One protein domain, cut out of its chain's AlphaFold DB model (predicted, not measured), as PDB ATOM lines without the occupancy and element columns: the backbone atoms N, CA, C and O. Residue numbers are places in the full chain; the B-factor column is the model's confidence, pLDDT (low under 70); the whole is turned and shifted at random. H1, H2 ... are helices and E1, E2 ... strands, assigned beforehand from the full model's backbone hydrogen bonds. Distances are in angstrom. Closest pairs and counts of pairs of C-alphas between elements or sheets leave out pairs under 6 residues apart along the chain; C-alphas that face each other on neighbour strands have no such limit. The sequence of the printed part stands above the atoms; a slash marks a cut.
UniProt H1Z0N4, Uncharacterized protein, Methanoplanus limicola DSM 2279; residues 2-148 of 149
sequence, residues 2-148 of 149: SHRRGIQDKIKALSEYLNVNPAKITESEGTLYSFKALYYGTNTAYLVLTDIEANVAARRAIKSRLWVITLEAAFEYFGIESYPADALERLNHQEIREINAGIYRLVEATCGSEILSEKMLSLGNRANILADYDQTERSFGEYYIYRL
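Overview. This is residues 2 to 148 of the 149 residues of an uncharacterized protein of Methanoplanus limicola DSM 2279 (UniProt H1Z0N4). A strongly twisted five-strand sheet makes one end of the model, with H1 over one face and H2 with the short H7 over the other. H2 leads away from the sheet to the other end, where H3, H4, H5 and H6 form a loose, crossed group of helices clear of the sheet. The printed part has 147 residues, with seven named helices and five named strands in the order H1 E1 E2 E3 H2 H3 H4 H5 H6 H7 E4 E5. The sheet runs E1 E2 E3 E5 E4, all antiparallel, and the class is mixed, helices and strands. The whole is compact, with a radius of gyration of the C-alphas of 16.7 A and spans of 46 by 32 by 28 A.

Arrangement. H1, residues 2 to 18, is on the sheet; its closest C-alphas to E3, residues 45 to 50, are Lys 10 and Val 48, 6.0 A apart. E1, residues 25 to 27, E2, residues 38 to 40, and E3 form a meander, each strand the antiparallel neighbour of the one before. N 39 and O 26 are 2.8 A apart, and N 38 and O 46 are 2.8 A apart, both within hydrogen-bond range. H2, residues 51 to 64, lies on the opposite face from H1, over E3, at a height over the sheet of 10.7 A. H3, residues 66 to 78, and H4, residues 84 to 89, touch at a steep tilt of 59 degrees, opposite ways, through residues 68 to 72 of H3 alone; Val 68 and Pro 84 have the closest C-alphas, 5.8 A. H5, residues 93 to 108, touches residues 66 to 67 of H3 alone, about perpendicular at 77 degrees, with C-alphas of Trp 67 and Asn 100 closest at 5.1 A. H6, residues 113 to 122, touches residues 58 to 63 of H2 alone at a steep tilt of 53 degrees, opposite ways; the C-alphas of Arg 59 and Ser 117 are closest, 5.8 A. H7, residues 126 to 130, is on the same face as H2 and touches it, the C-alphas of Ala 58 and Arg 126 being closest at 6.1 A. E4, residues 137 to 140, and E5, residues 143 to 147, are a hairpin, with N 140 and O 143 2.8 A apart; E5 is also the neighbour of E3, with N 144 and O 49 2.7 A apart. Every O i to N i+4 pair is within hydrogen-bond range in H2, H3, H5, H6 and H7, against 12 of 13 in H1 and 0 of 2 in H4, where 3 of 3 O i to N i+3 pairs are.

Along the chain. H1 begins at C-alpha 2, (292.896, 233.289, 130.660), and is 25.0 A long from first to last C-alpha. E3 is 16.8 A, H2 19.9 A, H3 18.2 A, H5 22.2 A and H6 14.0 A long; H5 begins at C-alpha 93, (311.396, 254.292, 111.872). E5, 13.2 A long, ends at C-alpha 147, (306.181, 254.490, 134.332).

Size, cuts and confidence. The two C-alphas farthest apart are those of Asn 21 and Ala 109, at 49.3 A. The printed part has no cut, and no link between named elements is long. Residues 89 to 95, of which 93 to 95 belong to H5, stand free. The mean pLDDT of the printed part is 93.5, and residues 2 to 3 are under 70.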
ATOM      1  N   SER A   2     291.764 232.978 129.755       61.59
ATOM      2  CA  SER A   2     292.896 233.289 130.660       61.59
ATOM      3  C   SER A   2     293.462 234.725 130.532       61.59
ATOM      4  O   SER A   2     293.618 235.418 131.531       61.59
ATOM      5  N   HIS A   3     293.657 235.232 129.306       63.25
ATOM      6  CA  HIS A   3     294.289 236.545 129.069       63.25
ATOM      7  C   HIS A   3     293.495 237.747 129.622       63.25
ATOM      8  O   HIS A   3     294.070 238.666 130.196       63.25
ATOM      9  N   ARG A   4     292.159 237.711 129.514       71.31
ATOM     10  CA  ARG A   4     291.270 238.773 130.024       71.31
ATOM     11  C   ARG A   4     291.231 238.844 131.552       71.31
ATOM     12  O   ARG A   4     290.865 239.878 132.089       71.31
ATOM     13  N   ARG A   5     291.567 237.750 132.241       75.44
ATOM     14  CA  ARG A   5     291.623 237.723 133.706       75.44
ATOM     15  C   ARG A   5     292.913 238.375 134.196       75.44
ATOM     16  O   ARG A   5     292.844 239.315 134.969       75.44
ATOM     17  N   GLY A   6     294.047 237.994 133.601       87.25
ATOM     18  CA  GLY A   6     295.347 238.568 133.954       87.25
ATOM     19  C   GLY A   6     295.439 240.083 133.740       87.25
ATOM     20  O   GLY A   6     296.079 240.772 134.526       87.25
ATOM     21  N   ILE A   7     294.775 240.639 132.718       92.75
ATOM     22  CA  ILE A   7     294.770 242.099 132.531       92.75
ATOM     23  C   ILE A   7     293.910 242.828 133.572       92.75
ATOM     24  O   ILE A   7     294.292 243.900 134.029       92.75
ATOM     25  N   GLN A   8     292.793 242.233 134.006       95.38
ATOM     26  CA  GLN A   8     291.957 242.793 135.074       95.38
ATOM     27  C   GLN A   8     292.692 242.797 136.417       95.38
ATOM     28  O   GLN A   8     292.601 243.776 137.155       95.38
ATOM     29  N   ASP A   9     293.479 241.758 136.701       96.25
ATOM     30  CA  ASP A   9     294.305 241.691 137.910       96.25
ATOM     31  C   ASP A   9     295.385 242.793 137.912       96.25
ATOM     32  O   ASP A   9     295.582 243.477 138.916       96.25
ATOM     33  N   LYS A  10     296.006 243.058 136.755       97.44
ATOM     34  CA  LYS A  10     296.968 244.162 136.574       97.44
ATOM     35  C   LYS A  10     296.329 245.545 136.690       97.44
ATOM     36  O   LYS A  10     296.912 246.434 137.308       97.44
ATOM     37  N   ILE A  11     295.134 245.730 136.123       97.50
ATOM     38  CA  ILE A  11     294.348 246.964 136.280       97.50
ATOM     39  C   ILE A  11     294.045 247.199 137.757       97.50
ATOM     40  O   ILE A  11     294.249 248.305 138.256       97.50
ATOM     41  N   LYS A  12     293.614 246.156 138.473       97.00
ATOM     42  CA  LYS A  12     293.360 246.233 139.909       97.00
ATOM     43  C   LYS A  12     294.624 246.639 140.670       97.00
ATOM     44  O   LYS A  12     294.582 247.639 141.383       97.00
ATOM     45  N   ALA A  13     295.744 245.947 140.454       97.81
ATOM     46  CA  ALA A  13     297.017 246.259 141.102       97.81
ATOM     47  C   ALA A  13     297.453 247.716 140.867       97.81
ATOM     48  O   ALA A  13     297.805 248.420 141.811       97.81
ATOM     49  N   LEU A  14     297.359 248.206 139.626       98.00
ATOM     50  CA  LEU A  14     297.701 249.593 139.305       98.00
ATOM     51  C   LEU A  14     296.749 250.598 139.956       98.00
ATOM     52  O   LEU A  14     297.190 251.638 140.438       98.00
ATOM     53  N   SER A  15     295.449 250.299 139.974       97.56
ATOM     54  CA  SER A  15     294.447 251.182 140.575       97.56
ATOM     55  C   SER A  15     294.644 251.339 142.079       97.56
ATOM     56  O   SER A  15     294.544 252.451 142.591       97.56
ATOM     57  N   GLU A  16     295.000 250.256 142.770       97.94
ATOM     58  CA  GLU A  16     295.297 250.268 144.200       97.94
ATOM     59  C   GLU A  16     296.610 251.006 144.478       97.94
ATOM     60  O   GLU A  16     296.643 251.874 145.348       97.94
ATOM     61  N   TYR A  17     297.655 250.744 143.686       97.81
ATOM     62  CA  TYR A  17     298.934 251.452 143.780       97.81
ATOM     63  C   TYR A  17     298.781 252.974 143.596       97.81
ATOM     64  O   TYR A  17     299.349 253.752 144.361       97.81
ATOM     65  N   LEU A  18     297.993 253.411 142.608       96.69
ATOM     66  CA  LEU A  18     297.738 254.833 142.343       96.69
ATOM     67  C   LEU A  18     296.662 255.442 143.254       96.69
ATOM     68  O   LEU A  18     296.452 256.654 143.211       96.69
ATOM     69  N   ASN A  19     295.966 254.626 144.051       97.19
ATOM     70  CA  ASN A  19     294.792 255.012 144.832       97.19
ATOM     71  C   ASN A  19     293.690 255.680 143.976       97.19
ATOM     72  O   ASN A  19     293.190 256.768 144.277       97.19
ATOM     73  N   VAL A  20     293.318 255.032 142.870       96.88
ATOM     74  CA  VAL A  20     292.294 255.500 141.921       96.88
ATOM     75  C   VAL A  20     291.255 254.420 141.638       96.88
ATOM     76  O   VAL A  20     291.459 253.240 141.890       96.88
ATOM     77  N   ASN A  21     290.114 254.817 141.071       96.12
ATOM     78  CA  ASN A  21     289.102 253.858 140.635       96.12
ATOM     79  C   ASN A  21     289.614 253.050 139.414       96.12
ATOM     80  O   ASN A  21     290.028 253.684 138.439       96.12
ATOM     81  N   PRO A  22     289.521 251.702 139.413       95.62
ATOM     82  CA  PRO A  22     289.909 250.852 138.281       95.62
ATOM     83  C   PRO A  22     289.294 251.260 136.938       95.62
ATOM     84  O   PRO A  22     289.938 251.135 135.903       95.62
ATOM     85  N   ALA A  23     288.074 251.807 136.936       94.81
ATOM     86  CA  ALA A  23     287.395 252.270 135.724       94.81
ATOM     87  C   ALA A  23     288.085 253.468 135.043       94.81
ATOM     88  O   ALA A  23     287.753 253.800 133.907       94.81
ATOM     89  N   LYS A  24     289.028 254.136 135.725       95.69
ATOM     90  CA  LYS A  24     289.865 255.198 135.144       95.69
ATOM     91  C   LYS A  24     291.101 254.660 134.422       95.69
ATOM     92  O   LYS A  24     291.855 255.465 133.877       95.69
ATOM     93  N   ILE A  25     291.326 253.347 134.457       97.38
ATOM     94  CA  ILE A  25     292.459 252.704 133.805       97.38
ATOM     95  C   ILE A  25     292.001 252.073 132.500       97.38
ATOM     96  O   ILE A  25     291.035 251.311 132.471       97.38
ATOM     97  N   THR A  26     292.709 252.381 131.418       96.06
ATOM     98  CA  THR A  26     292.425 251.841 130.087       96.06
ATOM     99  C   THR A  26     293.637 251.118 129.517       96.06
ATOM    100  O   THR A  26     294.781 251.411 129.853       96.06
ATOM    101  N   GLU A  27     293.394 250.132 128.660       95.56
ATOM    102  CA  GLU A  27     294.456 249.385 127.987       95.56
ATOM    103  C   GLU A  27     294.893 250.093 126.700       95.56
ATOM    104  O   GLU A  27     294.074 250.663 125.978       95.56
ATOM    105  N   SER A  28     296.177 249.992 126.366       94.56
ATOM    106  CA  SER A  28     296.695 250.407 125.064       94.56
ATOM    107  C   SER A  28     296.076 249.601 123.916       94.56
ATOM    108  O   SER A  28     295.868 248.391 124.033       94.56
ATOM    109  N   GLU A  29     295.883 250.212 122.745       92.75
ATOM    110  CA  GLU A  29     295.492 249.469 121.534       92.75
ATOM    111  C   GLU A  29     296.608 248.518 121.071       92.75
ATOM    112  O   GLU A  29     296.369 247.340 120.792       92.75
ATOM    113  N   GLY A  30     297.853 249.000 121.075       92.19
ATOM    114  CA  GLY A  30     299.047 248.225 120.737       92.19
ATOM    115  C   GLY A  30     299.626 247.444 121.916       92.19
ATOM    116  O   GLY A  30     299.013 247.341 122.978       92.19
ATOM    117  N   THR A  31     300.830 246.907 121.724       93.81
ATOM    118  CA  THR A  31     301.637 246.307 122.797       93.81
ATOM    119  C   THR A  31     303.043 246.886 122.773       93.81
ATOM    120  O   THR A  31     303.569 247.177 121.700       93.81
ATOM    121  N   LEU A  32     303.655 246.997 123.946       92.25
ATOM    122  CA  LEU A  32     305.052 247.355 124.135       92.25
ATOM    123  C   LEU A  32     305.772 246.143 124.732       92.25
ATOM    124  O   LEU A  32     305.325 245.574 125.724       92.25
ATOM    125  N   TYR A  33     306.832 245.673 124.069       93.44
ATOM    126  CA  TYR A  33     307.556 244.443 124.446       93.44
ATOM    127  C   TYR A  33     306.648 243.195 124.561       93.44
ATOM    128  O   TYR A  33     306.929 242.251 125.301       93.44
ATOM    129  N   SER A  34     305.567 243.194 123.770       93.62
ATOM    130  CA  SER A  34     304.447 242.235 123.755       93.62
ATOM    131  C   SER A  34     303.522 242.247 124.979       93.62
ATOM    132  O   SER A  34     302.763 241.300 125.178       93.62
ATOM    133  N   PHE A  35     303.533 243.325 125.763       95.44
ATOM    134  CA  PHE A  35     302.609 243.548 126.871       95.44
ATOM    135  C   PHE A  35     301.742 244.784 126.619       95.44
ATOM    136  O   PHE A  35     302.148 245.722 125.934       95.44
ATOM    137  N   LYS A  36     300.516 244.779 127.144       95.94
ATOM    138  CA  LYS A  36     299.635 245.950 127.116       95.94
ATOM    139  C   LYS A  36     300.140 246.990 128.114       95.94
ATOM    140  O   LYS A  36     300.432 246.636 129.255       95.94
ATOM    141  N   ALA A  37     300.215 248.247 127.688       96.56
ATOM    142  CA  ALA A  37     300.381 249.358 128.613       96.56
ATOM    143  C   ALA A  37     299.016 249.726 129.207       96.56
ATOM    144  O   ALA A  37     297.983 249.581 128.547       96.56
ATOM    145  N   LEU A  38     299.022 250.194 130.449       97.56
ATOM    146  CA  LEU A  38     297.843 250.653 131.167       97.56
ATOM    147  C   LEU A  38     297.925 252.164 131.360       97.56
ATOM    148  O   LEU A  38     298.899 252.673 131.911       97.56
ATOM    149  N   TYR A  39     296.903 252.872 130.906       97.12
ATOM    150  CA  TYR A  39     296.816 254.321 130.957       97.12
ATOM    151  C   TYR A  39     296.028 254.779 132.172       97.12
ATOM    152  O   TYR A  39     294.976 254.226 132.476       97.12
ATOM    153  N   TYR A  40     296.506 255.839 132.814       95.31
ATOM    154  CA  TYR A  40     295.737 256.637 133.758       95.31
ATOM    155  C   TYR A  40     295.611 258.063 133.207       95.31
ATOM    156  O   TYR A  40     296.550 258.862 133.251       95.31
ATOM    157  N   GLY A  41     294.435 258.372 132.656       88.12
ATOM    158  CA  GLY A  41     294.221 259.604 131.892       88.12
ATOM    159  C   GLY A  41     294.904 259.567 130.520       88.12
ATOM    160  O   GLY A  41     295.151 258.498 129.971       88.12
ATOM    161  N   THR A  42     295.184 260.737 129.945       81.94
ATOM    162  CA  THR A  42     295.740 260.847 128.582       81.94
ATOM    163  C   THR A  42     297.263 260.765 128.531       81.94
ATOM    164  O   THR A  42     297.811 260.340 127.522       81.94
ATOM    165  N   ASN A  43     297.947 261.162 129.610       84.56
ATOM    166  CA  ASN A  43     299.388 261.443 129.590       84.56
ATOM    167  C   ASN A  43     300.187 260.594 130.584       84.56
ATOM    168  O   ASN A  43     301.332 260.925 130.863       84.56
ATOM    169  N   THR A  44     299.594 259.541 131.146       94.81
ATOM    170  CA  THR A  44     300.304 258.664 132.082       94.81
ATOM    171  C   THR A  44     300.091 257.226 131.671       94.81
ATOM    172  O   THR A  44     298.947 256.768 131.629       94.81
ATOM    173  N   ALA A  45     301.178 256.514 131.398       96.75
ATOM    174  CA  ALA A  45     301.125 255.112 131.013       96.75
ATOM    175  C   ALA A  45     302.104 254.272 131.828       96.75
ATOM    176  O   ALA A  45     303.203 254.707 132.174       96.75
ATOM    177  N   TYR A  46     301.689 253.040 132.103       98.00
ATOM    178  CA  TYR A  46     302.412 252.107 132.946       98.00
ATOM    179  C   TYR A  46     302.535 250.741 132.278       98.00
ATOM    180  O   TYR A  46     301.585 250.249 131.663       98.00
ATOM    181  N   LEU A  47     303.678 250.084 132.465       97.62
ATOM    182  CA  LEU A  47     303.767 248.631 132.352       97.62
ATOM    183  C   LEU A  47     303.571 248.024 133.735       97.62
ATOM    184  O   LEU A  47     304.231 248.421 134.692       97.62
ATOM    185  N   VAL A  48     302.671 247.047 133.820       97.94
ATOM    186  CA  VAL A  48     302.388 246.297 135.047       97.94
ATOM    187  C   VAL A  48     302.644 244.830 134.757       97.94
ATOM    188  O   VAL A  48     301.951 244.206 133.946       97.94
ATOM    189  N   LEU A  49     303.701 244.302 135.356       97.81
ATOM    190  CA  LEU A  49     304.301 243.031 134.968       97.81
ATOM    191  C   LEU A  49     304.608 242.210 136.214       97.81
ATOM    192  O   LEU A  49     305.082 242.746 137.206       97.81
ATOM    193  N   THR A  50     304.384 240.905 136.165       97.31
ATOM    194  CA  THR A  50     305.003 239.986 137.137       97.31
ATOM    195  C   THR A  50     306.528 239.978 136.960       97.31
ATOM    196  O   THR A  50     307.034 240.458 135.944       97.31
ATOM    197  N   ASP A  51     307.278 239.392 137.897       96.00
ATOM    198  CA  ASP A  51     308.747 239.310 137.779       96.00
ATOM    199  C   ASP A  51     309.207 238.661 136.458       96.00
ATOM    200  O   ASP A  51     310.081 239.166 135.749       96.00
ATOM    201  N   ILE A  52     308.557 237.556 136.083       95.81
ATOM    202  CA  ILE A  52     308.861 236.817 134.855       95.81
ATOM    203  C   ILE A  52     308.571 237.690 133.631       95.81
ATOM    204  O   ILE A  52     309.392 237.781 132.717       95.81
ATOM    205  N   GLU A  53     307.416 238.355 133.611       97.12
ATOM    206  CA  GLU A  53     307.041 239.242 132.511       97.12
ATOM    207  C   GLU A  53     307.973 240.450 132.407       97.12
ATOM    208  O   GLU A  53     308.329 240.832 131.297       97.12
ATOM    209  N   ALA A  54     308.415 241.010 133.534       96.62
ATOM    210  CA  ALA A  54     309.376 242.103 133.575       96.62
ATOM    211  C   ALA A  54     310.721 241.682 132.974       96.62
ATOM    212  O   ALA A  54     311.266 242.385 132.124       96.62
ATOM    213  N   ASN A  55     311.223 240.497 133.322       95.44
ATOM    214  CA  ASN A  55     312.444 239.956 132.725       95.44
ATOM    215  C   ASN A  55     312.291 239.711 131.213       95.44
ATOM    216  O   ASN A  55     313.184 240.054 130.435       95.44
ATOM    217  N   VAL A  56     311.150 239.174 130.768       95.75
ATOM    218  CA  VAL A  56     310.858 238.986 129.336       95.75
ATOM    219  C   VAL A  56     310.765 240.329 128.604       95.75
ATOM    220  O   VAL A  56     311.339 240.477 127.522       95.75
ATOM    221  N   ALA A  57     310.063 241.308 129.179       96.62
ATOM    222  CA  ALA A  57     309.924 242.645 128.617       96.62
ATOM    223  C   ALA A  57     311.290 243.320 128.486       96.62
ATOM    224  O   ALA A  57     311.604 243.835 127.417       96.62
ATOM    225  N   ALA A  58     312.128 243.242 129.520       95.94
ATOM    226  CA  ALA A  58     313.447 243.859 129.516       95.94
ATOM    227  C   ALA A  58     314.370 243.228 128.462       95.94
ATOM    228  O   ALA A  58     315.001 243.949 127.693       95.94
ATOM    229  N   ARG A  59     314.380 241.892 128.328       95.56
ATOM    230  CA  ARG A  59     315.124 241.208 127.250       95.56
ATOM    231  C   ARG A  59     314.671 241.665 125.861       95.56
ATOM    232  O   ARG A  59     315.498 241.899 124.983       95.56
ATOM    233  N   ARG A  60     313.362 241.815 125.644       95.44
ATOM    234  CA  ARG A  60     312.822 242.323 124.369       95.44
ATOM    235  C   ARG A  60     313.191 243.784 124.134       95.44
ATOM    236  O   ARG A  60     313.583 244.122 123.020       95.44
ATOM    237  N   ALA A  61     313.097 244.614 125.168       94.50
ATOM    238  CA  ALA A  61     313.440 246.025 125.119       94.50
ATOM    239  C   ALA A  61     314.903 246.226 124.716       94.50
ATOM    240  O   ALA A  61     315.153 246.945 123.748       94.50
ATOM    241  N   ILE A  62     315.833 245.501 125.354       94.31
ATOM    242  CA  ILE A  62     317.261 245.488 124.997       94.31
ATOM    243  C   ILE A  62     317.425 245.199 123.505       94.31
ATOM    244  O   ILE A  62     318.024 245.996 122.790       94.31
ATOM    245  N   LYS A  63     316.824 244.112 123.003       94.19
ATOM    246  CA  LYS A  63     316.935 243.721 121.587       94.19
ATOM    247  C   LYS A  63     316.376 244.777 120.631       94.19
ATOM    248  O   LYS A  63     316.952 244.990 119.567       94.19
ATOM    249  N   SER A  64     315.275 245.445 120.981       92.75
ATOM    250  CA  SER A  64     314.669 246.491 120.140       92.75
ATOM    251  C   SER A  64     315.352 247.859 120.220       92.75
ATOM    252  O   SER A  64     315.120 248.695 119.350       92.75
ATOM    253  N   ARG A  65     316.161 248.099 121.259       92.38
ATOM    254  CA  ARG A  65     316.762 249.405 121.573       92.38
ATOM    255  C   ARG A  65     318.290 249.375 121.565       92.38
ATOM    256  O   ARG A  65     318.907 250.303 122.077       92.38
ATOM    257  N   LEU A  66     318.914 248.355 120.970       94.81
ATOM    258  CA  LEU A  66     320.375 248.265 120.865       94.81
ATOM    259  C   LEU A  66     320.982 249.519 120.235       94.81
ATOM    260  O   LEU A  66     322.052 249.939 120.658       94.81
ATOM    261  N   TRP A  67     320.303 250.138 119.267       94.69
ATOM    262  CA  TRP A  67     320.766 251.389 118.662       94.69
ATOM    263  C   TRP A  67     320.882 252.537 119.679       94.69
ATOM    264  O   TRP A  67     321.929 253.177 119.732       94.69
ATOM    265  N   VAL A  68     319.864 252.742 120.527       93.19
ATOM    266  CA  VAL A  68     319.889 253.755 121.598       93.19
ATOM    267  C   VAL A  68     320.983 253.414 122.594       93.19
ATOM    268  O   VAL A  68     321.855 254.235 122.826       93.19
ATOM    269  N   ILE A  69     320.987 252.179 123.106       91.50
ATOM    270  CA  ILE A  69     321.948 251.725 124.121       91.50
ATOM    271  C   ILE A  69     323.391 251.919 123.630       91.50
ATOM    272  O   ILE A  69     324.259 252.345 124.386       91.50
ATOM    273  N   THR A  70     323.651 251.623 122.354       93.06
ATOM    274  CA  THR A  70     324.983 251.775 121.752       93.06
ATOM    275  C   THR A  70     325.379 253.245 121.625       93.06
ATOM    276  O   THR A  70     326.525 253.587 121.911       93.06
ATOM    277  N   LEU A  71     324.452 254.117 121.214       93.94
ATOM    278  CA  LEU A  71     324.706 255.555 121.115       93.94
ATOM    279  C   LEU A  71     324.908 256.194 122.490       93.94
ATOM    280  O   LEU A  71     325.876 256.925 122.655       93.94
ATOM    281  N   GLU A  72     324.062 255.882 123.473       91.38
ATOM    282  CA  GLU A  72     324.201 256.379 124.851       91.38
ATOM    283  C   GLU A  72     325.547 255.976 125.441       91.38
ATOM    284  O   GLU A  72     326.268 256.822 125.958       91.38
ATOM    285  N   ALA A  73     325.932 254.704 125.296       91.00
ATOM    286  CA  ALA A  73     327.223 254.231 125.778       91.00
ATOM    287  C   ALA A  73     328.398 254.953 125.098       91.00
ATOM    288  O   ALA A  73     329.382 255.271 125.760       91.00
ATOM    289  N   ALA A  74     328.308 255.225 123.792       94.38
ATOM    290  CA  ALA A  74     329.343 255.962 123.071       94.38
ATOM    291  C   ALA A  74     329.405 257.438 123.495       94.38
ATOM    292  O   ALA A  74     330.496 257.964 123.704       94.38
ATOM    293  N   PHE A  75     328.254 258.099 123.638       94.69
ATOM    294  CA  PHE A  75     328.178 259.492 124.071       94.69
ATOM    295  C   PHE A  75     328.718 259.660 125.485       94.69
ATOM    296  O   PHE A  75     329.583 260.503 125.695       94.69
ATOM    297  N   GLU A  76     328.303 258.799 126.412       92.88
ATOM    298  CA  GLU A  76     328.810 258.784 127.784       92.88
ATOM    299  C   GLU A  76     330.325 258.546 127.813       92.88
ATOM    300  O   GLU A  76     331.067 259.304 128.434       92.88
ATOM    301  N   TYR A  77     330.815 257.536 127.083       94.94
ATOM    302  CA  TYR A  77     332.237 257.179 127.076       94.94
ATOM    303  C   TYR A  77     333.144 258.324 126.602       94.94
ATOM    304  O   TYR A  77     334.265 258.467 127.094       94.94
ATOM    305  N   PHE A  78     332.673 259.139 125.657       96.56
ATOM    306  CA  PHE A  78     333.431 260.264 125.105       96.56
ATOM    307  C   PHE A  78     333.008 261.637 125.652       96.56
ATOM    308  O   PHE A  78     333.574 262.642 125.224       96.56
ATOM    309  N   GLY A  79     332.049 261.703 126.581       94.69
ATOM    310  CA  GLY A  79     331.533 262.963 127.123       94.69
ATOM    311  C   GLY A  79     330.846 263.847 126.075       94.69
ATOM    312  O   GLY A  79     331.041 265.060 126.065       94.69
ATOM    313  N   ILE A  80     330.094 263.247 125.151       95.06
ATOM    314  CA  ILE A  80     329.362 263.966 124.103       95.06
ATOM    315  C   ILE A  80     328.020 264.446 124.662       95.06
ATOM    316  O   ILE A  80     327.163 263.644 125.025       95.06
ATOM    317  N   GLU A  81     327.810 265.761 124.661       93.12
ATOM    318  CA  GLU A  81     326.551 266.401 125.065       93.12
ATOM    319  C   GLU A  81     325.504 266.316 123.939       93.12
ATOM    320  O   GLU A  81     325.221 267.285 123.232       93.12
ATOM    321  N   SER A  82     324.965 265.124 123.692       89.69
ATOM    322  CA  SER A  82     323.896 264.895 122.707       89.69
ATOM    323  C   SER A  82     322.962 263.779 123.158       89.69
ATOM    324  O   SER A  82     323.352 262.929 123.959       89.69
ATOM    325  N   TYR A  83     321.738 263.749 122.624       87.81
ATOM    326  CA  TYR A  83     320.752 262.734 122.983       87.81
ATOM    327  C   TYR A  83     320.481 261.801 121.798       87.81
ATOM    328  O   TYR A  83     320.235 262.266 120.686       87.81
ATOM    329  N   PRO A  84     320.447 260.467 121.987       87.25
ATOM    330  CA  PRO A  84     320.093 259.544 120.903       87.25
ATOM    331  C   PRO A  84     318.718 259.834 120.286       87.25
ATOM    332  O   PRO A  84     318.488 259.520 119.120       87.25
ATOM    333  N   ALA A  85     317.809 260.438 121.061       86.12
ATOM    334  CA  ALA A  85     316.497 260.867 120.594       86.12
ATOM    335  C   ALA A  85     316.575 261.894 119.449       86.12
ATOM    336  O   ALA A  85     315.695 261.886 118.592       86.12
ATOM    337  N   ASP A  86     317.651 262.682 119.357       87.44
ATOM    338  CA  ASP A  86     317.877 263.651 118.276       87.44
ATOM    339  C   ASP A  86     317.958 262.958 116.900       87.44
ATOM    340  O   ASP A  86     317.658 263.546 115.859       87.44
ATOM    341  N   ALA A  87     318.313 261.666 116.869       87.38
ATOM    342  CA  ALA A  87     318.308 260.877 115.642       87.38
ATOM    343  C   ALA A  87     316.891 260.671 115.074       87.38
ATOM    344  O   ALA A  87     316.745 260.529 113.860       87.38
ATOM    345  N   LEU A  88     315.850 260.688 115.918       86.62
ATOM    346  CA  LEU A  88     314.453 260.494 115.501       86.62
ATOM    347  C   LEU A  88     313.917 261.660 114.663       86.62
ATOM    348  O   LEU A  88     312.943 261.489 113.935       86.62
ATOM    349  N   GLU A  89     314.556 262.829 114.723       87.25
ATOM    350  CA  GLU A  89     314.207 263.978 113.879       87.25
ATOM    351  C   GLU A  89     314.725 263.833 112.442       87.25
ATOM    352  O   GLU A  89     314.252 264.514 111.532       87.25
ATOM    353  N   ARG A  90     315.724 262.965 112.232       90.69
ATOM    354  CA  ARG A  90     316.475 262.856 110.970       90.69
ATOM    355  C   ARG A  90     316.345 261.500 110.295       90.69
ATOM    356  O   ARG A  90     316.512 261.421 109.084       90.69
ATOM    357  N   LEU A  91     316.077 260.456 111.072       93.31
ATOM    358  CA  LEU A  91     315.909 259.089 110.599       93.31
ATOM    359  C   LEU A  91     314.470 258.647 110.811       93.31
ATOM    360  O   LEU A  91     313.882 258.847 111.875       93.31
ATOM    361  N   ASN A  92     313.908 257.985 109.809       93.00
ATOM    362  CA  ASN A  92     312.590 257.392 109.938       93.00
ATOM    363  C   ASN A  92     312.652 256.043 110.688       93.00
ATOM    364  O   ASN A  92     313.702 255.415 110.854       93.00
ATOM    365  N   HIS A  93     311.488 255.548 111.121       89.56
ATOM    366  CA  HIS A  93     311.396 254.292 111.872       89.56
ATOM    367  C   HIS A  93     311.919 253.060 111.115       89.56
ATOM    368  O   HIS A  93     312.320 252.086 111.751       89.56
ATOM    369  N   GLN A  94     311.892 253.050 109.780       94.06
ATOM    370  CA  GLN A  94     312.430 251.936 109.001       94.06
ATOM    371  C   GLN A  94     313.959 251.913 109.058       94.06
ATOM    372  O   GLN A  94     314.527 250.866 109.363       94.06
ATOM    373  N   GLU A  95     314.607 253.063 108.873       95.38
ATOM    374  CA  GLU A  95     316.068 253.197 108.957       95.38
ATOM    375  C   GLU A  95     316.585 252.776 110.338       95.38
ATOM    376  O   GLU A  95     317.510 251.971 110.450       95.38
ATOM    377  N   ILE A  96     315.925 253.231 111.406       94.69
ATOM    378  CA  ILE A  96     316.285 252.855 112.780       94.69
ATOM    379  C   ILE A  96     316.139 251.347 113.006       94.69
ATOM    380  O   ILE A  96     317.000 250.728 113.635       94.69
ATOM    381  N   ARG A  97     315.079 250.725 112.473       94.56
ATOM    382  CA  ARG A  97     314.896 249.266 112.564       94.56
ATOM    383  C   ARG A  97     316.013 248.509 111.849       94.56
ATOM    384  O   ARG A  97     316.495 247.512 112.384       94.56
ATOM    385  N   GLU A  98     316.439 248.976 110.680       96.81
ATOM    386  CA  GLU A  98     317.528 248.366 109.911       96.81
ATOM    387  C   GLU A  98     318.882 248.507 110.615       96.81
ATOM    388  O   GLU A  98     319.618 247.521 110.727       96.81
ATOM    389  N   ILE A  99     319.176 249.686 111.170       96.56
ATOM    390  CA  ILE A  99     320.373 249.937 111.985       96.56
ATOM    391  C   ILE A  99     320.375 249.024 113.211       96.56
ATOM    392  O   ILE A  99     321.349 248.307 113.449       96.56
ATOM    393  N   ASN A 100     319.269 248.981 113.957       97.31
ATOM    394  CA  ASN A 100     319.146 248.125 115.131       97.31
ATOM    395  C   ASN A 100     319.326 246.639 114.773       97.31
ATOM    396  O   ASN A 100     319.997 245.910 115.498       97.31
ATOM    397  N   ALA A 101     318.793 246.188 113.632       97.38
ATOM    398  CA  ALA A 101     319.011 244.830 113.129       97.38
ATOM    399  C   ALA A 101     320.471 244.576 112.701       97.38
ATOM    400  O   ALA A 101     320.972 243.458 112.825       97.38
ATOM    401  N   GLY A 102     321.172 245.591 112.191       97.81
ATOM    402  CA  GLY A 102     322.617 245.553 111.954       97.81
ATOM    403  C   GLY A 102     323.405 245.343 113.247       97.81
ATOM    404  O   GLY A 102     324.186 244.398 113.337       97.81
ATOM    405  N   ILE A 103     323.136 246.158 114.270       97.56
ATOM    406  CA  ILE A 103     323.779 246.049 115.589       97.56
ATOM    407  C   ILE A 103     323.466 244.695 116.233       97.56
ATOM    408  O   ILE A 103     324.371 244.021 116.715       97.56
ATOM    409  N   TYR A 104     322.210 244.247 116.168       97.19
ATOM    410  CA  TYR A 104     321.812 242.927 116.656       97.19
ATOM    411  C   TYR A 104     322.644 241.808 116.017       97.19
ATOM    412  O   TYR A 104     323.146 240.941 116.724       97.19
ATOM    413  N   ARG A 105     322.866 241.849 114.696       97.81
ATOM    414  CA  ARG A 105     323.720 240.868 114.003       97.81
ATOM    415  C   ARG A 105     325.171 240.896 114.486       97.81
ATOM    416  O   ARG A 105     325.769 239.834 114.605       97.81
ATOM    417  N   LEU A 106     325.726 242.072 114.785       97.62
ATOM    418  CA  LEU A 106     327.075 242.186 115.358       97.62
ATOM    419  C   LEU A 106     327.147 241.566 116.760       97.62
ATOM    420  O   LEU A 106     328.096 240.849 117.070       97.62
ATOM    421  N   VAL A 107     326.129 241.794 117.591       96.81
ATOM    422  CA  VAL A 107     326.024 241.171 118.920       96.81
ATOM    423  C   VAL A 107     325.923 239.650 118.796       96.81
ATOM    424  O   VAL A 107     326.663 238.932 119.464       96.81
ATOM    425  N   GLU A 108     325.065 239.144 117.910       97.31
ATOM    426  CA  GLU A 108     324.925 237.702 117.662       97.31
ATOM    427  C   GLU A 108     326.219 237.062 117.147       97.31
ATOM    428  O   GLU A 108     326.558 235.955 117.556       97.31
ATOM    429  N   ALA A 109     326.973 237.758 116.294       97.75
ATOM    430  CA  ALA A 109     328.252 237.280 115.772       97.75
ATOM    431  C   ALA A 109     329.406 237.332 116.793       97.75
ATOM    432  O   ALA A 109     330.500 236.853 116.494       97.75
ATOM    433  N   THR A 110     329.191 237.928 117.969       96.38
ATOM    434  CA  THR A 110     330.214 238.093 119.010       96.38
ATOM    435  C   THR A 110     329.859 237.307 120.270       96.38
ATOM    436  O   THR A 110     330.251 236.150 120.398       96.38
ATOM    437  N   CYS A 111     329.136 237.911 121.214       95.12
ATOM    438  CA  CYS A 111     328.786 237.283 122.490       95.12
ATOM    439  C   CYS A 111     327.392 236.643 122.507       95.12
ATOM    440  O   CYS A 111     327.100 235.857 123.402       95.12
ATOM    441  N   GLY A 112     326.526 236.961 121.543       95.88
ATOM    442  CA  GLY A 112     325.125 236.553 121.561       95.88
ATOM    443  C   GLY A 112     324.249 237.465 122.426       95.88
ATOM    444  O   GLY A 112     324.616 237.885 123.527       95.88
ATOM    445  N   SER A 113     323.040 237.761 121.947       93.19
ATOM    446  CA  SER A 113     322.111 238.685 122.611       93.19
ATOM    447  C   SER A 113     321.602 238.176 123.957       93.19
ATOM    448  O   SER A 113     321.257 238.991 124.814       93.19
ATOM    449  N   GLU A 114     321.567 236.860 124.175       93.56
ATOM    450  CA  GLU A 114     321.169 236.292 125.467       93.56
ATOM    451  C   GLU A 114     322.201 236.583 126.558       93.56
ATOM    452  O   GLU A 114     321.808 237.025 127.639       93.56
ATOM    453  N   ILE A 115     323.498 236.430 126.254       95.06
ATOM    454  CA  ILE A 115     324.590 236.751 127.186       95.06
ATOM    455  C   ILE A 115     324.603 238.253 127.475       95.06
ATOM    456  O   ILE A 115     324.685 238.656 128.636       95.06
ATOM    457  N   LEU A 116     324.467 239.088 126.437       93.12
ATOM    458  CA  LEU A 116     324.363 240.538 126.609       93.12
ATOM    459  C   LEU A 116     323.193 240.903 127.532       93.12
ATOM    460  O   LEU A 116     323.378 241.632 128.507       93.12
ATOM    461  N   SER A 117     322.002 240.370 127.252       93.62
ATOM    462  CA  SER A 117     320.798 240.684 128.024       93.62
ATOM    463  C   SER A 117     320.920 240.220 129.472       93.62
ATOM    464  O   SER A 117     320.592 240.969 130.386       93.62
ATOM    465  N   GLU A 118     321.423 239.006 129.702       94.25
ATOM    466  CA  GLU A 118     321.671 238.494 131.050       94.25
ATOM    467  C   GLU A 118     322.646 239.391 131.816       94.25
ATOM    468  O   GLU A 118     322.363 239.779 132.952       94.25
ATOM    469  N   LYS A 119     323.749 239.802 131.177       94.00
ATOM    470  CA  LYS A 119     324.734 240.673 131.814       94.00
ATOM    471  C   LYS A 119     324.139 242.036 132.160       94.00
ATOM    472  O   LYS A 119     324.289 242.476 133.299       94.00
ATOM    473  N   MET A 120     323.428 242.673 131.231       91.31
ATOM    474  CA  MET A 120     322.765 243.960 131.472       91.31
ATOM    475  C   MET A 120     321.765 243.889 132.632       91.31
ATOM    476  O   MET A 120     321.764 244.773 133.488       91.31
ATOM    477  N   LEU A 121     320.947 242.834 132.689       91.94
ATOM    478  CA  LEU A 121     319.950 242.660 133.748       91.94
ATOM    479  C   LEU A 121     320.584 242.329 135.104       91.94
ATOM    480  O   LEU A 121     320.108 242.823 136.121       91.94
ATOM    481  N   SER A 122     321.692 241.579 135.130       92.19
ATOM    482  CA  SER A 122     322.426 241.272 136.369       92.19
ATOM    483  C   SER A 122     323.014 242.507 137.063       92.19
ATOM    484  O   SER A 122     323.312 242.464 138.251       92.19
ATOM    485  N   LEU A 123     323.156 243.615 136.329       89.12
ATOM    486  CA  LEU A 123     323.604 244.904 136.854       89.12
ATOM    487  C   LEU A 123     322.453 245.754 137.422       89.12
ATOM    488  O   LEU A 123     322.671 246.906 137.778       89.12
ATOM    489  N   GLY A 124     321.228 245.219 137.494       85.25
ATOM    490  CA  GLY A 124     320.076 245.935 138.049       85.25
ATOM    491  C   GLY A 124     319.442 246.954 137.097       85.25
ATOM    492  O   GLY A 124     318.610 247.749 137.516       85.25
ATOM    493  N   ASN A 125     319.772 246.923 135.802       84.50
ATOM    494  CA  ASN A 125     319.312 247.927 134.832       84.50
ATOM    495  C   ASN A 125     317.852 247.770 134.376       84.50
ATOM    496  O   ASN A 125     317.428 248.455 133.447       84.50
ATOM    497  N   ARG A 126     317.063 246.872 134.979       92.75
ATOM    498  CA  ARG A 126     315.685 246.604 134.534       92.75
ATOM    499  C   ARG A 126     314.818 247.865 134.561       92.75
ATOM    500  O   ARG A 126     314.110 248.125 133.590       92.75
ATOM    501  N   ALA A 127     314.947 248.676 135.609       92.06
ATOM    502  CA  ALA A 127     314.245 249.948 135.733       92.06
ATOM    503  C   ALA A 127     314.663 250.954 134.641       92.06
ATOM    504  O   ALA A 127     313.798 251.508 133.972       92.06
ATOM    505  N   ASN A 128     315.967 251.086 134.373       88.50
ATOM    506  CA  ASN A 128     316.508 251.952 133.313       88.50
ATOM    507  C   ASN A 128     316.017 251.558 131.908       88.50
ATOM    508  O   ASN A 128     315.933 252.392 131.016       88.50
ATOM    509  N   ILE A 129     315.699 250.276 131.703       91.62
ATOM    510  CA  ILE A 129     315.252 249.737 130.412       91.62
ATOM    511  C   ILE A 129     313.733 249.879 130.216       91.62
ATOM    512  O   ILE A 129     313.273 250.028 129.079       91.62
ATOM    513  N   LEU A 130     312.949 249.757 131.295       95.00
ATOM    514  CA  LEU A 130     311.487 249.632 131.235       95.00
ATOM    515  C   LEU A 130     310.709 250.856 131.742       95.00
ATOM    516  O   LEU A 130     309.540 250.988 131.383       95.00
ATOM    517  N   ALA A 131     311.306 251.717 132.569       94.50
ATOM    518  CA  ALA A 131     310.674 252.924 133.106       94.50
ATOM    519  C   ALA A 131     311.267 254.180 132.452       94.50
ATOM    520  O   ALA A 131     312.121 254.848 133.031       94.50
ATOM    521  N   ASP A 132     310.802 254.505 131.245       88.94
ATOM    522  CA  ASP A 132     311.322 255.634 130.460       88.94
ATOM    523  C   ASP A 132     311.133 257.005 131.151       88.94
ATOM    524  O   ASP A 132     311.888 257.932 130.871       88.94
ATOM    525  N   TYR A 133     310.169 257.145 132.073       92.75
ATOM    526  CA  TYR A 133     309.890 258.424 132.743       92.75
ATOM    527  C   TYR A 133     310.806 258.729 133.936       92.75
ATOM    528  O   TYR A 133     311.325 259.835 134.057       92.75
ATOM    529  N   ASP A 134     310.942 257.780 134.867       93.56
ATOM    530  CA  ASP A 134     311.619 257.996 136.156       93.56
ATOM    531  C   ASP A 134     312.654 256.929 136.497       93.56
ATOM    532  O   ASP A 134     313.187 256.939 137.609       93.56
ATOM    533  N   GLN A 135     312.909 255.991 135.580       93.69
ATOM    534  CA  GLN A 135     313.887 254.919 135.754       93.69
ATOM    535  C   GLN A 135     313.690 254.146 137.067       93.69
ATOM    536  O   GLN A 135     314.634 253.620 137.652       93.69
ATOM    537  N   THR A 136     312.444 254.079 137.551       95.19
ATOM    538  CA  THR A 136     312.112 253.482 138.840       95.19
ATOM    539  C   THR A 136     311.226 252.261 138.654       95.19
ATOM    540  O   THR A 136     310.147 252.314 138.061       95.19
ATOM    541  N   GLU A 137     311.655 251.156 139.246       96.00
ATOM    542  CA  GLU A 137     310.864 249.943 139.374       96.00
ATOM    543  C   GLU A 137     310.154 249.933 140.727       96.00
ATOM    544  O   GLU A 137     310.789 250.057 141.775       96.00
ATOM    545  N   ARG A 138     308.827 249.790 140.716       96.88
ATOM    546  CA  ARG A 138     308.025 249.795 141.945       96.88
ATOM    547  C   ARG A 138     307.315 248.474 142.133       96.88
ATOM    548  O   ARG A 138     306.585 248.044 141.249       96.88
ATOM    549  N   SER A 139     307.489 247.856 143.293       96.38
ATOM    550  CA  SER A 139     306.781 246.629 143.656       96.38
ATOM    551  C   SER A 139     305.428 246.941 144.298       96.38
ATOM    552  O   SER A 139     305.363 247.725 145.247       96.38
ATOM    553  N   PHE A 140     304.366 246.281 143.841       97.25
ATOM    554  CA  PHE A 140     303.053 246.296 144.481       97.25
ATOM    555  C   PHE A 140     302.416 244.904 144.398       97.25
ATOM    556  O   PHE A 140     302.048 244.430 143.320       97.25
ATOM    557  N   GLY A 141     302.306 244.226 145.544       94.69
ATOM    558  CA  GLY A 141     301.913 242.818 145.584       94.69
ATOM    559  C   GLY A 141     302.905 241.943 144.810       94.69
ATOM    560  O   GLY A 141     304.104 241.990 145.062       94.69
ATOM    561  N   GLU A 142     302.399 241.159 143.861       96.12
ATOM    562  CA  GLU A 142     303.195 240.300 142.966       96.12
ATOM    563  C   GLU A 142     303.653 241.001 141.669       96.12
ATOM    564  O   GLU A 142     304.284 240.380 140.810       96.12
ATOM    565  N   TYR A 143     303.320 242.287 141.511       98.25
ATOM    566  CA  TYR A 143     303.580 243.057 140.300       98.25
ATOM    567  C   TYR A 143     304.693 244.085 140.491       98.25
ATOM    568  O   TYR A 143     304.893 244.648 141.568       98.25
ATOM    569  N   TYR A 144     305.354 244.381 139.381       98.06
ATOM    570  CA  TYR A 144     306.268 245.489 139.182       98.06
ATOM    571  C   TYR A 144     305.628 246.505 138.239       98.06
ATOM    572  O   TYR A 144     305.075 246.143 137.195       98.06
ATOM    573  N   ILE A 145     305.701 247.773 138.626       98.19
ATOM    574  CA  ILE A 145     305.070 248.905 137.957       98.19
ATOM    575  C   ILE A 145     306.169 249.846 137.463       98.19
ATOM    576  O   ILE A 145     306.961 250.358 138.257       98.19
ATOM    577  N   TYR A 146     306.180 250.086 136.152       97.94
ATOM    578  CA  TYR A 146     307.134 250.951 135.457       97.94
ATOM    579  C   TYR A 146     306.377 252.083 134.777       97.94
ATOM    580  O   TYR A 146     305.407 251.817 134.063       97.94
ATOM    581  N   ARG A 147     306.804 253.333 134.979       97.19
ATOM    582  CA  ARG A 147     306.181 254.490 134.332       97.19
ATOM    583  C   ARG A 147     306.860 254.781 132.995       97.19
ATOM    584  O   ARG A 147     308.072 254.967 132.943       97.19
ATOM    585  N   LEU A 148     306.066 254.816 131.927       93.94
ATOM    586  CA  LEU A 148     306.544 255.033 130.560       93.94
ATOM    587  C   LEU A 148     306.644 256.525 130.210       93.94
ATOM    588  O   LEU A 148     307.560 256.923 129.505       93.94
TER     589      LEU A 148